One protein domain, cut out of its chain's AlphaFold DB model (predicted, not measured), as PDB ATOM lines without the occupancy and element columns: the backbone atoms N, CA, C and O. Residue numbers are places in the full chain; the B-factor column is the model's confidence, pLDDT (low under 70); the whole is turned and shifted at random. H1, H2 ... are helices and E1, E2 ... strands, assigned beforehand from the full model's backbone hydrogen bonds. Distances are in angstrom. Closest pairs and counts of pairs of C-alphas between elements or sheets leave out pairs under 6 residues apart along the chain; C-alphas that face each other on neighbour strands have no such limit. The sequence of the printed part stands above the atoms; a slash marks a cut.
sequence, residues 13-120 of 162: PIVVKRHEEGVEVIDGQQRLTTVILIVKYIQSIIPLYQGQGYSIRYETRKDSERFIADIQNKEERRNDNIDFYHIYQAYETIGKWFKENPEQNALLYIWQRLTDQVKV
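Overview. This is residues 13 to 120 of the 162 residues of the protein "DUF262 domain-containing protein" of Pontibacillus halophilus JSM 076056 = DSM 19796 (UniProt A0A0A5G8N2). H1 runs through the middle of the domain, with H3 crossing it on one side and H4 packed near its last turns; a two-stranded hairpin, E1 and E2, lies off the end where H1 begins. After H1 a long unnamed stretch, residues 46 to 61, folds back to the short helix H2, which packs beside the first part of H3. The printed part has 108 residues, with four named helices and three named strands in the order E1, E2, H1, H2, H3, H4, E3; the class is mixed, helices and strands, and the one sheet is E1 - E2, antiparallel. It is compact, with a radius of gyration of the C-alphas of 14.5 A, and spans 44 by 35 by 22 A.

Arrangement. Start at E1, residues 13 to 19, and E2, residues 22 to 27, an antiparallel hairpin with 140 degrees between their directions; look for N 17 and O 24 at 2.9 A and N 24 and O 17 at 2.8 A, within hydrogen-bond range. Go on to H1, residues 29 to 45, and H2, residues 62 to 69: they are close but not clearly touching, the closest C-alphas being those of Leu 37 and Ile 68, 7.4 A apart. H3, residues 82 to 100, touches H1 with residues 90 to 95 alone, at a steep tilt of 53 degrees, the same way; their closest C-alphas are those of Leu 37 and Tyr 91, 5.9 A apart. With residues 83 to 87 alone H3 touches H2, at a shallow tilt of 17 degrees, the same way; the closest C-alphas, of Ser 64 and Phe 84, are 7.0 A apart. H4, residues 106 to 117, only just touches H1, with 3 pairs of C-alphas within 8 A, the closest those of Ile 42 and Leu 107 at 6.1 A; they run opposite ways at a steep tilt of 50 degrees. H2 and H4 are apart. E3, residues 118 to 120, pairs with no named strand; its closest C-alpha to E1 is Val 120, 6.4 A from that of Pro 13. In H1, H3 and H4 every O i to N i+4 pair is within hydrogen-bond range, in H2 3 of 4.

Along the chain. Find C-alpha 13 at (47.560, 81.700, 29.018), where E1 begins its 18.4 A; E2 measures 15.3 A. H1 starts at C-alpha 29, (45.928, 87.364, 37.985), and runs 25.0 A. H2 measures 12.1 A, H3 26.7 A, H4 15.1 A and E3 6.9 A, ending at C-alpha 120, (49.675, 76.477, 32.093).

Size, cuts and confidence. The two C-alphas farthest apart, those of Glu 20 and Glu 103, are 45.7 A apart. The printed part has no cut. The links H1 to H2 and H2 to H3 are long, and residues 100 to 105 stand free. Mean pLDDT of the printed part is 90.0; look for values under 70 at residues 50 to 52 and 103 to 104.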
ATOM      1  N   PRO A  13      46.234  81.089  28.934       86.56
ATOM      2  CA  PRO A  13      47.560  81.700  29.018       86.56
ATOM      3  C   PRO A  13      47.771  82.632  30.208       86.56
ATOM      4  O   PRO A  13      46.973  83.543  30.420       86.56
ATOM      5  N   ILE A  14      48.855  82.437  30.954       91.31
ATOM      6  CA  ILE A  14      49.329  83.406  31.947       91.31
ATOM      7  C   ILE A  14      50.416  84.231  31.269       91.31
ATOM      8  O   ILE A  14      51.419  83.679  30.810       91.31
ATOM      9  N   VAL A  15      50.173  85.535  31.160       89.19
ATOM     10  CA  VAL A  15      51.097  86.468  30.515       89.19
ATOM     11  C   VAL A  15      51.954  87.095  31.586       89.19
ATOM     12  O   VAL A  15      51.434  87.652  32.557       89.19
ATOM     13  N   VAL A  16      53.262  87.009  31.406       91.19
ATOM     14  CA  VAL A  16      54.208  87.414  32.430       91.19
ATOM     15  C   VAL A  16      55.367  88.215  31.881       91.19
ATOM     16  O   VAL A  16      55.734  88.078  30.719       91.19
ATOM     17  N   LYS A  17      55.997  88.997  32.748       89.00
ATOM     18  CA  LYS A  17      57.258  89.675  32.476       89.00
ATOM     19  C   LYS A  17      58.264  89.329  33.564       89.00
ATOM     20  O   LYS A  17      57.910  89.144  34.729       89.00
ATOM     21  N   ARG A  18      59.534  89.215  33.187       88.00
ATOM     22  CA  ARG A  18      60.610  88.987  34.149       88.00
ATOM     23  C   ARG A  18      60.792  90.220  35.034       88.00
ATOM     24  O   ARG A  18      60.883  91.335  34.529       88.00
ATOM     25  N   HIS A  19      60.881  89.995  36.339       87.19
ATOM     26  CA  HIS A  19      61.052  91.026  37.356       87.19
ATOM     27  C   HIS A  19      62.227  90.655  38.276       87.19
ATOM     28  O   HIS A  19      62.573  89.481  38.391       87.19
ATOM     29  N   GLU A  20      62.858  91.627  38.937       83.94
ATOM     30  CA  GLU A  20      64.042  91.370  39.779       83.94
ATOM     31  C   GLU A  20      63.747  90.384  40.923       83.94
ATOM     32  O   GLU A  20      64.530  89.476  41.191       83.94
ATOM     33  N   GLU A  21      62.576  90.515  41.551       83.94
ATOM     34  CA  GLU A  21      62.120  89.647  42.650       83.94
ATOM     35  C   GLU A  21      61.330  88.404  42.188       83.94
ATOM     36  O   GLU A  21      60.748  87.702  43.016       83.94
ATOM     37  N   GLY A  22      61.260  88.126  40.880       87.75
ATOM     38  CA  GLY A  22      60.535  86.970  40.348       87.75
ATOM     39  C   GLY A  22      59.853  87.241  39.011       87.75
ATOM     40  O   GLY A  22      60.497  87.527  38.004       87.75
ATOM     41  N   VAL A  23      58.531  87.087  38.983       91.44
ATOM     42  CA  VAL A  23      57.739  87.186  37.757       91.44
ATOM     43  C   VAL A  23      56.560  88.120  37.988       91.44
ATOM     44  O   VAL A  23      55.748  87.899  38.885       91.44
ATOM     45  N   GLU A  24      56.465  89.158  37.166       92.06
ATOM     46  CA  GLU A  24      55.326  90.066  37.136       92.06
ATOM     47  C   GLU A  24      54.210  89.451  36.288       92.06
ATOM     48  O   GLU A  24      54.424  89.070  35.137       92.06
ATOM     49  N   VAL A  25      53.007  89.350  36.852       91.94
ATOM     50  CA  VAL A  25      51.835  88.826  36.142       91.94
ATOM     51  C   VAL A  25      51.101  89.981  35.467       91.94
ATOM     52  O   VAL A  25      50.423  90.761  36.140       91.94
ATOM     53  N   ILE A  26      51.205  90.040  34.139       87.88
ATOM     54  CA  ILE A  26      50.563  91.049  33.286       87.88
ATOM     55  C   ILE A  26      49.103  90.667  33.009       87.88
ATOM     56  O   ILE A  26      48.218  91.517  33.047       87.88
ATOM     57  N   ASP A  27      48.835  89.378  32.770       87.06
ATOM     58  CA  ASP A  27      47.483  88.829  32.611       87.06
ATOM     59  C   ASP A  27      47.370  87.445  33.265       87.06
ATOM     60  O   ASP A  27      48.320  86.663  33.300       87.06
ATOM     61  N   GLY A  28      46.177  87.125  33.759       90.69
ATOM     62  CA  GLY A  28      45.875  85.864  34.429       90.69
ATOM     63  C   GLY A  28      45.879  85.945  35.953       90.69
ATOM     64  O   GLY A  28      45.752  84.910  36.604       90.69
ATOM     65  N   GLN A  29      45.948  87.150  36.532       90.31
ATOM     66  CA  GLN A  29      45.928  87.364  37.985       90.31
ATOM     67  C   GLN A  29      44.738  86.665  38.650       90.31
ATOM     68  O   GLN A  29      44.941  85.848  39.539       90.31
ATOM     69  N   GLN A  30      43.509  86.892  38.166       90.19
ATOM     70  CA  GLN A  30      42.310  86.243  38.714       90.19
ATOM     71  C   GLN A  30      42.372  84.714  38.614       90.19
ATOM     72  O   GLN A  30      41.981  84.026  39.551       90.19
ATOM     73  N   ARG A  31      42.905  84.173  37.509       93.44
ATOM     74  CA  ARG A  31      43.073  82.722  37.311       93.44
ATOM     75  C   ARG A  31      44.013  82.129  38.349       93.44
ATOM     76  O   ARG A  31      43.689  81.102  38.941       93.44
ATOM     77  N   LEU A  32      45.144  82.790  38.592       94.50
ATOM     78  CA  LEU A  32      46.068  82.396  39.648       94.50
ATOM     79  C   LEU A  32      45.385  82.506  41.020       94.50
ATOM     80  O   LEU A  32      45.326  81.529  41.761       94.50
ATOM     81  N   THR A  33      44.734  83.631  41.329       94.81
ATOM     82  CA  THR A  33      43.981  83.787  42.584       94.81
ATOM     83  C   THR A  33      42.958  82.662  42.794       94.81
ATOM     84  O   THR A  33      42.863  82.111  43.884       94.81
ATOM     85  N   THR A  34      42.221  82.246  41.766       95.19
ATOM     86  CA  THR A  34      41.271  81.133  41.890       95.19
ATOM     87  C   THR A  34      41.970  79.805  42.175       95.19
ATOM     88  O   THR A  34      41.550  79.081  43.076       95.19
ATOM     89  N   VAL A  35      43.045  79.481  41.450       94.75
ATOM     90  CA  VAL A  35      43.780  78.219  41.644       94.75
ATOM     91  C   VAL A  35      44.366  78.134  43.052       94.75
ATOM     92  O   VAL A  35      44.217  77.101  43.704       94.75
ATOM     93  N   ILE A  36      44.977  79.212  43.558       94.56
ATOM     94  CA  ILE A  36      45.531  79.211  44.919       94.56
ATOM     95  C   ILE A  36      44.430  79.049  45.975       94.56
ATOM     96  O   ILE A  36      44.634  78.331  46.948       94.56
ATOM     97  N   LEU A  37      43.240  79.627  45.775       95.88
ATOM     98  CA  LEU A  37      42.116  79.455  46.701       95.88
ATOM     99  C   LEU A  37      41.579  78.018  46.720       95.88
ATOM    100  O   LEU A  37      41.265  77.509  47.795       95.88
ATOM    101  N   ILE A  38      41.528  77.339  45.567       95.12
ATOM    102  CA  ILE A  38      41.165  75.914  45.498       95.12
ATOM    103  C   ILE A  38      42.179  75.076  46.280       95.12
ATOM    104  O   ILE A  38      41.791  74.262  47.115       95.12
ATOM    105  N   VAL A  39      43.476  75.316  46.062       93.50
ATOM    106  CA  VAL A  39      44.561  74.641  46.792       93.50
ATOM    107  C   VAL A  39      44.433  74.872  48.297       93.50
ATOM    108  O   VAL A  39      44.449  73.907  49.060       93.50
ATOM    109  N   LYS A  40      44.229  76.121  48.733       93.25
ATOM    110  CA  LYS A  40      44.053  76.467  50.152       93.25
ATOM    111  C   LYS A  40      42.854  75.765  50.772       93.25
ATOM    112  O   LYS A  40      42.964  75.253  51.884       93.25
ATOM    113  N   TYR A  41      41.737  75.686  50.051       94.44
ATOM    114  CA  TYR A  41      40.564  74.974  50.542       94.44
ATOM    115  C   TYR A  41      40.861  73.485  50.732       94.44
ATOM    116  O   TYR A  41      40.615  72.950  51.811       94.44
ATOM    117  N   ILE A  42      41.463  72.827  49.736       92.88
ATOM    118  CA  ILE A  42      41.829  71.408  49.835       92.88
ATOM    119  C   ILE A  42      42.778  71.176  51.022       92.88
ATOM    120  O   ILE A  42      42.559  70.255  51.806       92.88
ATOM    121  N   GLN A  43      43.785  72.035  51.203       90.94
ATOM    122  CA  GLN A  43      44.743  71.953  52.311       90.94
ATOM    123  C   GLN A  43      44.097  72.140  53.685       90.94
ATOM    124  O   GLN A  43      44.532  71.514  54.650       90.94
ATOM    125  N   SER A  44      43.046  72.960  53.779       91.44
ATOM    126  CA  SER A  44      42.292  73.135  55.025       91.44
ATOM    127  C   SER A  44      41.565  71.857  55.464       91.44
ATOM    128  O   SER A  44      41.346  71.657  56.656       91.44
ATOM    129  N   ILE A  45      41.221  70.979  54.512       91.50
ATOM    130  CA  ILE A  45      40.522  69.712  54.770       91.50
ATOM    131  C   ILE A  45      41.502  68.539  54.887       91.50
ATOM    132  O   ILE A  45      41.303  67.652  55.715       91.50
ATOM    133  N   ILE A  46      42.563  68.525  54.073       88.75
ATOM    134  CA  ILE A  46      43.578  67.466  54.026       88.75
ATOM    135  C   ILE A  46      44.963  68.086  54.295       88.75
ATOM    136  O   ILE A  46      45.716  68.352  53.355       88.75
ATOM    137  N   PRO A  47      45.354  68.273  55.572       80.50
ATOM    138  CA  PRO A  47      46.624  68.916  55.930       80.50
ATOM    139  C   PRO A  47      47.879  68.174  55.441       80.50
ATOM    140  O   PRO A  47      48.968  68.742  55.418       80.50
ATOM    141  N   LEU A  48      47.743  66.898  55.052       81.56
ATOM    142  CA  LEU A  48      48.833  66.087  54.502       81.56
ATOM    143  C   LEU A  48      49.284  66.564  53.109       81.56
ATOM    144  O   LEU A  48      50.402  66.259  52.697       81.56
ATOM    145  N   TYR A  49      48.448  67.308  52.380       81.81
ATOM    146  CA  TYR A  49      48.800  67.865  51.074       81.81
ATOM    147  C   TYR A  49      49.723  69.078  51.234       81.81
ATOM    148  O   TYR A  49      49.311  70.239  51.197       81.81
ATOM    149  N   GLN A  50      51.002  68.777  51.454       69.00
ATOM    150  CA  GLN A  50      52.073  69.753  51.625       69.00
ATOM    151  C   GLN A  50      52.473  70.406  50.293       69.00
ATOM    152  O   GLN A  50      52.329  69.825  49.219       69.00
ATOM    153  N   GLY A  51      53.020  71.622  50.386       67.88
ATOM    154  CA  GLY A  51      53.466  72.432  49.251       67.88
ATOM    155  C   GLY A  51      52.654  73.718  49.130       67.88
ATOM    156  O   GLY A  51      51.429  73.696  49.116       67.88
ATOM    157  N   GLN A  52      53.324  74.868  49.052       62.03
ATOM    158  CA  GLN A  52      52.629  76.154  48.887       62.03
ATOM    159  C   GLN A  52      52.161  76.392  47.442       62.03
ATOM    160  O   GLN A  52      51.423  77.339  47.192       62.03
ATOM    161  N   GLY A  53      52.580  75.545  46.494       78.62
ATOM    162  CA  GLY A  53      52.454  75.830  45.069       78.62
ATOM    163  C   GLY A  53      53.314  77.041  44.722       78.62
ATOM    164  O   GLY A  53      54.537  76.936  44.675       78.62
ATOM    165  N   TYR A  54      52.666  78.188  44.536       88.44
ATOM    166  CA  TYR A  54      53.294  79.488  44.313       88.44
ATOM    167  C   TYR A  54      52.723  80.529  45.282       88.44
ATOM    168  O   TYR A  54      51.604  80.386  45.780       88.44
ATOM    169  N   SER A  55      53.477  81.601  45.525       88.06
ATOM    170  CA  SER A  55      52.972  82.811  46.176       88.06
ATOM    171  C   SER A  55      52.568  83.850  45.130       88.06
ATOM    172  O   SER A  55      53.089  83.876  44.015       88.06
ATOM    173  N   ILE A  56      51.612  84.707  45.484       90.56
ATOM    174  CA  ILE A  56      51.181  85.827  44.650       90.56
ATOM    175  C   ILE A  56      51.092  87.084  45.510       90.56
ATOM    176  O   ILE A  56      50.403  87.108  46.532       90.56
ATOM    177  N   ARG A  57      51.803  88.130  45.084       91.62
ATOM    178  CA  ARG A  57      51.793  89.454  45.708       91.62
ATOM    179  C   ARG A  57      51.019  90.418  44.820       91.62
ATOM    180  O   ARG A  57      51.156  90.392  43.601       91.62
ATOM    181  N   TYR A  58      50.237  91.291  45.441       90.06
ATOM    182  CA  TYR A  58      49.486  92.337  44.756       90.06
ATOM    183  C   TYR A  58      50.083  93.686  45.146       90.06
ATOM    184  O   TYR A  58      50.035  94.067  46.316       90.06
ATOM    185  N   GLU A  59      50.652  94.405  44.182       86.31
ATOM    186  CA  GLU A  59      51.407  95.639  44.438       86.31
ATOM    187  C   GLU A  59      50.587  96.693  45.200       86.31
ATOM    188  O   GLU A  59      51.044  97.249  46.201       86.31
ATOM    189  N   THR A  60      49.336  96.899  44.786       83.81
ATOM    190  CA  THR A  60      48.415  97.864  45.403       83.81
ATOM    191  C   THR A  60      47.656  97.308  46.611       83.81
ATOM    192  O   THR A  60      46.939  98.050  47.275       83.81
ATOM    193  N   ARG A  61      47.797  96.008  46.912       86.62
ATOM    194  CA  ARG A  61      47.028  95.282  47.942       86.62
ATOM    195  C   ARG A  61      47.932  94.325  48.716       86.62
ATOM    196  O   ARG A  61      47.725  93.113  48.746       86.62
ATOM    197  N   LYS A  62      48.976  94.882  49.328       88.50
ATOM    198  CA  LYS A  62      50.060  94.110  49.959       88.50
ATOM    199  C   LYS A  62      49.558  93.118  51.015       88.50
ATOM    200  O   LYS A  62      50.105  92.026  51.137       88.50
ATOM    201  N   ASP A  63      48.478  93.450  51.719       92.56
ATOM    202  CA  ASP A  63      47.918  92.579  52.756       92.56
ATOM    203  C   ASP A  63      47.147  91.368  52.201       92.56
ATOM    204  O   ASP A  63      46.947  90.393  52.927       92.56
ATOM    205  N   SER A  64      46.759  91.372  50.918       93.50
ATOM    206  CA  SER A  64      46.052  90.248  50.289       93.50
ATOM    207  C   SER A  64      46.906  88.984  50.217       93.50
ATOM    208  O   SER A  64      46.368  87.890  50.362       93.50
ATOM    209  N   GLU A  65      48.229  89.110  50.058       92.75
ATOM    210  CA  GLU A  65      49.151  87.965  50.092       92.75
ATOM    211  C   GLU A  65      49.049  87.232  51.440       92.75
ATOM    212  O   GLU A  65      48.821  86.022  51.494       92.75
ATOM    213  N   ARG A  66      49.135  87.988  52.543       92.56
ATOM    214  CA  ARG A  66      49.039  87.445  53.906       92.56
ATOM    215  C   ARG A  66      47.646  86.912  54.218       92.56
ATOM    216  O   ARG A  66      47.528  85.896  54.896       92.56
ATOM    217  N   PHE A  67      46.605  87.581  53.725       95.25
ATOM    218  CA  PHE A  67      45.225  87.137  53.894       95.25
ATOM    219  C   PHE A  67      44.977  85.785  53.212       95.25
ATOM    220  O   PHE A  67      44.447  84.878  53.845       95.25
ATOM    221  N   ILE A  68      45.428  85.609  51.963       94.50
ATOM    222  CA  ILE A  68      45.305  84.336  51.228       94.50
ATOM    223  C   ILE A  68      46.143  83.228  51.883       94.50
ATOM    224  O   ILE A  68      45.723  82.070  51.914       94.50
ATOM    225  N   ALA A  69      47.327  83.557  52.408       91.25
ATOM    226  CA  ALA A  69      48.231  82.572  52.997       91.25
ATOM    227  C   ALA A  69      47.608  81.796  54.173       91.25
ATOM    228  O   ALA A  69      47.880  80.598  54.299       91.25
ATOM    229  N   ASP A  70      46.768  82.458  54.973       91.19
ATOM    230  CA  ASP A  70      46.118  81.932  56.184       91.19
ATOM    231  C   ASP A  70      44.580  82.017  56.110       91.19
ATOM    232  O   ASP A  70      43.897  82.138  57.123       91.19
ATOM    233  N   ILE A  71      44.019  81.995  54.898       94.50
ATOM    234  CA  ILE A  71      42.605  82.313  54.650       94.50
ATOM    235  C   ILE A  71      41.618  81.465  55.468       94.50
ATOM    236  O   ILE A  71      40.577  81.967  55.886       94.50
ATOM    237  N   GLN A  72      41.961  80.207  55.758       92.69
ATOM    238  CA  GLN A  72      41.137  79.300  56.561       92.69
ATOM    239  C   GLN A  72      40.949  79.754  58.022       92.69
ATOM    240  O   GLN A  72      40.012  79.304  58.670       92.69
ATOM    241  N   ASN A  73      41.809  80.649  58.526       92.94
ATOM    242  CA  ASN A  73      41.778  81.198  59.888       92.94
ATOM    243  C   ASN A  73      41.559  82.727  59.884       92.94
ATOM    244  O   ASN A  73      42.162  83.446  60.689       92.94
ATOM    245  N   LYS A  74      40.824  83.253  58.894       92.44
ATOM    246  CA  LYS A  74      40.664  84.705  58.666       92.44
ATOM    247  C   LYS A  74      39.219  85.142  58.418       92.44
ATOM    248  O   LYS A  74      38.998  86.234  57.892       92.44
ATOM    249  N   GLU A  75      38.235  84.327  58.794       93.75
ATOM    250  CA  GLU A  75      36.814  84.661  58.632       93.75
ATOM    251  C   GLU A  75      36.461  86.003  59.282       93.75
ATOM    252  O   GLU A  75      35.798  86.845  58.678       93.75
ATOM    253  N   GLU A  76      36.962  86.234  60.494       95.00
ATOM    254  CA  GLU A  76      36.728  87.440  61.283       95.00
ATOM    255  C   GLU A  76      37.261  88.705  60.602       95.00
ATOM    256  O   GLU A  76      36.731  89.794  60.809       95.00
ATOM    257  N   ARG A  77      38.270  88.543  59.740       93.19
ATOM    258  CA  ARG A  77      38.919  89.621  58.991       93.19
ATOM    259  C   ARG A  77      38.345  89.818  57.597       93.19
ATOM    260  O   ARG A  77      38.766  90.734  56.894       93.19
ATOM    261  N   ARG A  78      37.379  88.999  57.163       94.31
ATOM    262  CA  ARG A  78      36.835  89.079  55.796       94.31
ATOM    263  C   ARG A  78      36.250  90.451  55.461       94.31
ATOM    264  O   ARG A  78      36.218  90.822  54.301       94.31
ATOM    265  N   ASN A  79      35.804  91.209  56.462       95.75
ATOM    266  CA  ASN A  79      35.210  92.533  56.275       95.75
ATOM    267  C   ASN A  79      36.195  93.694  56.511       95.75
ATOM    268  O   ASN A  79      35.771  94.845  56.450       95.75
ATOM    269  N   ASP A  80      37.488  93.426  56.756       95.31
ATOM    270  CA  ASP A  80      38.493  94.483  56.970       95.31
ATOM    271  C   ASP A  80      38.639  95.386  55.731       95.31
ATOM    272  O   ASP A  80      38.926  96.576  55.851       95.31
ATOM    273  N   ASN A  81      38.466  94.825  54.529       94.44
ATOM    274  CA  ASN A  81      38.415  95.571  53.273       94.44
ATOM    275  C   ASN A  81      37.656  94.793  52.183       94.44
ATOM    276  O   ASN A  81      37.399  93.595  52.304       94.44
ATOM    277  N   ILE A  82      37.326  95.489  51.091       94.44
ATOM    278  CA  ILE A  82      36.539  94.943  49.975       94.44
ATOM    279  C   ILE A  82      37.217  93.760  49.272       94.44
ATOM    280  O   ILE A  82      36.539  92.825  48.845       94.44
ATOM    281  N   ASP A  83      38.547  93.763  49.170       93.50
ATOM    282  CA  ASP A  83      39.275  92.673  48.527       93.50
ATOM    283  C   ASP A  83      39.213  91.410  49.392       93.50
ATOM    284  O   ASP A  83      38.953  90.328  48.871       93.50
ATOM    285  N   PHE A  84      39.365  91.536  50.715       96.12
ATOM    286  CA  PHE A  84      39.232  90.411  51.650       96.12
ATOM    287  C   PHE A  84      37.830  89.826  51.615       96.12
ATOM    288  O   PHE A  84      37.687  88.602  51.610       96.12
ATOM    289  N   TYR A  85      36.815  90.683  51.508       96.94
ATOM    290  CA  TYR A  85      35.432  90.243  51.413       96.94
ATOM    291  C   TYR A  85      35.248  89.347  50.192       96.94
ATOM    292  O   TYR A  85      34.832  88.198  50.326       96.94
ATOM    293  N   HIS A  86      35.634  89.817  49.004       96.31
ATOM    294  CA  HIS A  86      35.464  89.038  47.778       96.31
ATOM    295  C   HIS A  86      36.372  87.802  47.710       96.31
ATOM    296  O   HIS A  86      35.928  86.757  47.238       96.31
ATOM    297  N   ILE A  87      37.609  87.885  48.210       96.69
ATOM    298  CA  ILE A  87      38.520  86.734  48.297       96.69
ATOM    299  C   ILE A  87      37.925  85.651  49.207       96.69
ATOM    300  O   ILE A  87      37.892  84.479  48.828       96.69
ATOM    301  N   TYR A  88      37.417  86.033  50.381       97.88
ATOM    302  CA  TYR A  88      36.806  85.090  51.315       97.88
ATOM    303  C   TYR A  88      35.486  84.529  50.774       97.88
ATOM    304  O   TYR A  88      35.261  83.327  50.856       97.88
ATOM    305  N   GLN A  89      34.651  85.349  50.126       97.81
ATOM    306  CA  GLN A  89      33.442  84.864  49.450       97.81
ATOM    307  C   GLN A  89      33.763  83.826  48.362       97.81
ATOM    308  O   GLN A  89      33.066  82.817  48.244       97.81
ATOM    309  N   ALA A  90      34.831  84.024  47.582       98.19
ATOM    310  CA  ALA A  90      35.278  83.034  46.602       98.19
ATOM    311  C   ALA A  90      35.730  81.729  47.278       98.19
ATOM    312  O   ALA A  90      35.362  80.643  46.832       98.19
ATOM    313  N   TYR A  91      36.467  81.831  48.387       98.06
ATOM    314  CA  TYR A  91      36.875  80.684  49.199       98.06
ATOM    315  C   TYR A  91      35.678  79.908  49.777       98.06
ATOM    316  O   TYR A  91      35.611  78.684  49.644       98.06
ATOM    317  N   GLU A  92      34.686  80.605  50.340       97.69
ATOM    318  CA  GLU A  92      33.435  80.002  50.821       97.69
ATOM    319  C   GLU A  92      32.661  79.330  49.684       97.69
ATOM    320  O   GLU A  92      32.137  78.229  49.859       97.69
ATOM    321  N   THR A  93      32.627  79.954  48.505       98.25
ATOM    322  CA  THR A  93      31.958  79.407  47.316       98.25
ATOM    323  C   THR A  93      32.606  78.101  46.862       98.25
ATOM    324  O   THR A  93      31.900  77.125  46.609       98.25
ATOM    325  N   ILE A  94      33.942  78.048  46.820       97.19
ATOM    326  CA  ILE A  94      34.695  76.818  46.540       97.19
ATOM    327  C   ILE A  94      34.328  75.741  47.566       97.19
ATOM    328  O   ILE A  94      34.005  74.611  47.198       97.19
ATOM    329  N   GLY A  95      34.317  76.095  48.852       95.69
ATOM    330  CA  GLY A  95      34.000  75.140  49.903       95.69
ATOM    331  C   GLY A  95      32.563  74.634  49.876       95.69
ATOM    332  O   GLY A  95      32.315  73.452  50.117       95.69
ATOM    333  N   LYS A  96      31.610  75.502  49.538       96.12
ATOM    334  CA  LYS A  96      30.217  75.121  49.308       96.12
ATOM    335  C   LYS A  96      30.112  74.135  48.145       96.12
ATOM    336  O   LYS A  96      29.479  73.096  48.306       96.12
ATOM    337  N   TRP A  97      30.795  74.407  47.033       95.81
ATOM    338  CA  TRP A  97      30.802  73.513  45.876       95.81
ATOM    339  C   TRP A  97      31.322  72.114  46.238       95.81
ATOM    340  O   TRP A  97      30.677  71.123  45.906       95.81
ATOM    341  N   PHE A  98      32.422  72.004  46.991       93.31
ATOM    342  CA  PHE A  98      32.922  70.698  47.444       93.31
ATOM    343  C   PHE A  98      31.930  69.957  48.353       93.31
ATOM    344  O   PHE A  98      31.779  68.743  48.226       93.31
ATOM    345  N   LYS A  99      31.234  70.670  49.248       91.12
ATOM    346  CA  LYS A  99      30.220  70.083  50.144       91.12
ATOM    347  C   LYS A  99      28.980  69.590  49.398       91.12
ATOM    348  O   LYS A  99      28.400  68.588  49.799       91.12
ATOM    349  N   GLU A 100      28.578  70.284  48.335       91.12
ATOM    350  CA  GLU A 100      27.419  69.927  47.502       91.12
ATOM    351  C   GLU A 100      27.725  68.801  46.498       91.12
ATOM    352  O   GLU A 100      26.800  68.222  45.936       91.12
ATOM    353  N   ASN A 101      29.002  68.442  46.314       85.25
ATOM    354  CA  ASN A 101      29.448  67.381  45.403       85.25
ATOM    355  C   ASN A 101      30.252  66.270  46.132       85.25
ATOM    356  O   ASN A 101      31.388  65.977  45.743       85.25
ATOM    357  N   PRO A 102      29.706  65.635  47.194       71.12
ATOM    358  CA  PRO A 102      30.467  64.739  48.071       71.12
ATOM    359  C   PRO A 102      30.764  63.361  47.459       71.12
ATOM    360  O   PRO A 102      31.719  62.701  47.865       71.12
ATOM    361  N   GLU A 103      29.971  62.914  46.482       65.25
ATOM    362  CA  GLU A 103      29.959  61.513  46.028       65.25
ATOM    363  C   GLU A 103      31.199  61.079  45.234       65.25
ATOM    364  O   GLU A 103      31.379  59.896  44.961       65.25
ATOM    365  N   GLN A 104      32.085  62.010  44.875       62.41
ATOM    366  CA  GLN A 104      33.183  61.735  43.952       62.41
ATOM    367  C   GLN A 104      34.574  61.897  44.561       62.41
ATOM    368  O   GLN A 104      35.489  62.127  43.798       62.41
ATOM    369  N   ASN A 105      34.806  61.847  45.882       80.69
ATOM    370  CA  ASN A 105      36.155  62.136  46.430       80.69
ATOM    371  C   ASN A 105      36.785  63.399  45.787       80.69
ATOM    372  O   ASN A 105      37.979  63.433  45.479       80.69
ATOM    373  N   ALA A 106      35.961  64.419  45.507       87.81
ATOM    374  CA  ALA A 106      36.304  65.485  44.566       87.81
ATOM    375  C   ALA A 106      37.583  66.231  44.975       87.81
ATOM    376  O   ALA A 106      38.353  66.647  44.117       87.81
ATOM    377  N   LEU A 107      37.840  66.340  46.283       90.19
ATOM    378  CA  LEU A 107      39.076  66.888  46.845       90.19
ATOM    379  C   LEU A 107      40.324  66.146  46.346       90.19
ATOM    380  O   LEU A 107      41.255  66.782  45.860       90.19
ATOM    381  N   LEU A 108      40.328  64.811  46.435       88.50
ATOM    382  CA  LEU A 108      41.443  63.965  45.999       88.50
ATOM    383  C   LEU A 108      41.618  64.040  44.482       88.50
ATOM    384  O   LEU A 108      42.739  64.213  44.008       88.50
ATOM    385  N   TYR A 109      40.525  63.941  43.717       88.81
ATOM    386  CA  TYR A 109      40.626  64.013  42.262       88.81
ATOM    387  C   TYR A 109      41.099  65.383  41.801       88.81
ATOM    388  O   TYR A 109      42.049  65.446  41.032       88.81
ATOM    389  N   ILE A 110      40.505  66.477  42.280       90.81
ATOM    390  CA  ILE A 110      40.930  67.824  41.883       90.81
ATOM    391  C   ILE A 110      42.384  68.066  42.282       90.81
ATOM    392  O   ILE A 110      43.133  68.594  41.465       90.81
ATOM    393  N   TRP A 111      42.808  67.632  43.472       91.06
ATOM    394  CA  TRP A 111      44.214  67.699  43.866       91.06
ATOM    395  C   TRP A 111      45.119  66.987  42.856       91.06
ATOM    396  O   TRP A 111      46.016  67.612  42.298       91.06
ATOM    397  N   GLN A 112      44.829  65.721  42.547       89.00
ATOM    398  CA  GLN A 112      45.610  64.936  41.591       89.00
ATOM    399  C   GLN A 112      45.606  65.555  40.183       89.00
ATOM    400  O   GLN A 112      46.638  65.617  39.519       89.00
ATOM    401  N   ARG A 113      44.454  66.052  39.714       89.94
ATOM    402  CA  ARG A 113      44.341  66.741  38.420       89.94
ATOM    403  C   ARG A 113      45.225  67.990  38.402       89.94
ATOM    404  O   ARG A 113      45.974  68.182  37.445       89.94
ATOM    405  N   LEU A 114      45.165  68.816  39.451       90.69
ATOM    406  CA  LEU A 114      45.959  70.042  39.576       90.69
ATOM    407  C   LEU A 114      47.467  69.766  39.586       90.69
ATOM    408  O   LEU A 114      48.212  70.540  38.990       90.69
ATOM    409  N   THR A 115      47.920  68.686  40.229       88.12
ATOM    410  CA  THR A 115      49.353  68.361  40.325       88.12
ATOM    411  C   THR A 115      49.894  67.665  39.079       88.12
ATOM    412  O   THR A 115      51.009  67.962  38.645       88.12
ATOM    413  N   ASP A 116      49.115  66.765  38.478       88.25
ATOM    414  CA  ASP A 116      49.644  65.840  37.473       88.25
ATOM    415  C   ASP A 116      49.323  66.306  36.044       88.25
ATOM    416  O   ASP A 116      50.161  66.216  35.140       88.25
ATOM    417  N   GLN A 117      48.122  66.853  35.837       89.69
ATOM    418  CA  GLN A 117      47.528  67.010  34.506       89.69
ATOM    419  C   GLN A 117      47.238  68.451  34.100       89.69
ATOM    420  O   GLN A 117      47.169  68.741  32.905       89.69
ATOM    421  N   VAL A 118      47.069  69.364  35.056       90.94
ATOM    422  CA  VAL A 118      46.885  70.780  34.743       90.94
ATOM    423  C   VAL A 118      48.231  71.383  34.356       90.94
ATOM    424  O   VAL A 118      49.202  71.348  35.112       90.94
ATOM    425  N   LYS A 119      48.291  71.948  33.153       89.62
ATOM    426  CA  LYS A 119      49.434  72.708  32.640       89.62
ATOM    427  C   LYS A 119      48.992  74.130  32.337       89.62
ATOM    428  O   LYS A 119      47.825  74.381  32.052       89.62
ATOM    429  N   VAL A 120      49.928  75.065  32.392       89.44
ATOM    430  CA  VAL A 120      49.675  76.477  32.093       89.44
ATOM    431  C   VAL A 120      50.391  76.834  30.801       89.44
ATOM    432  O   VAL A 120      51.571  76.527  30.641       89.44
TER     433      VAL A 120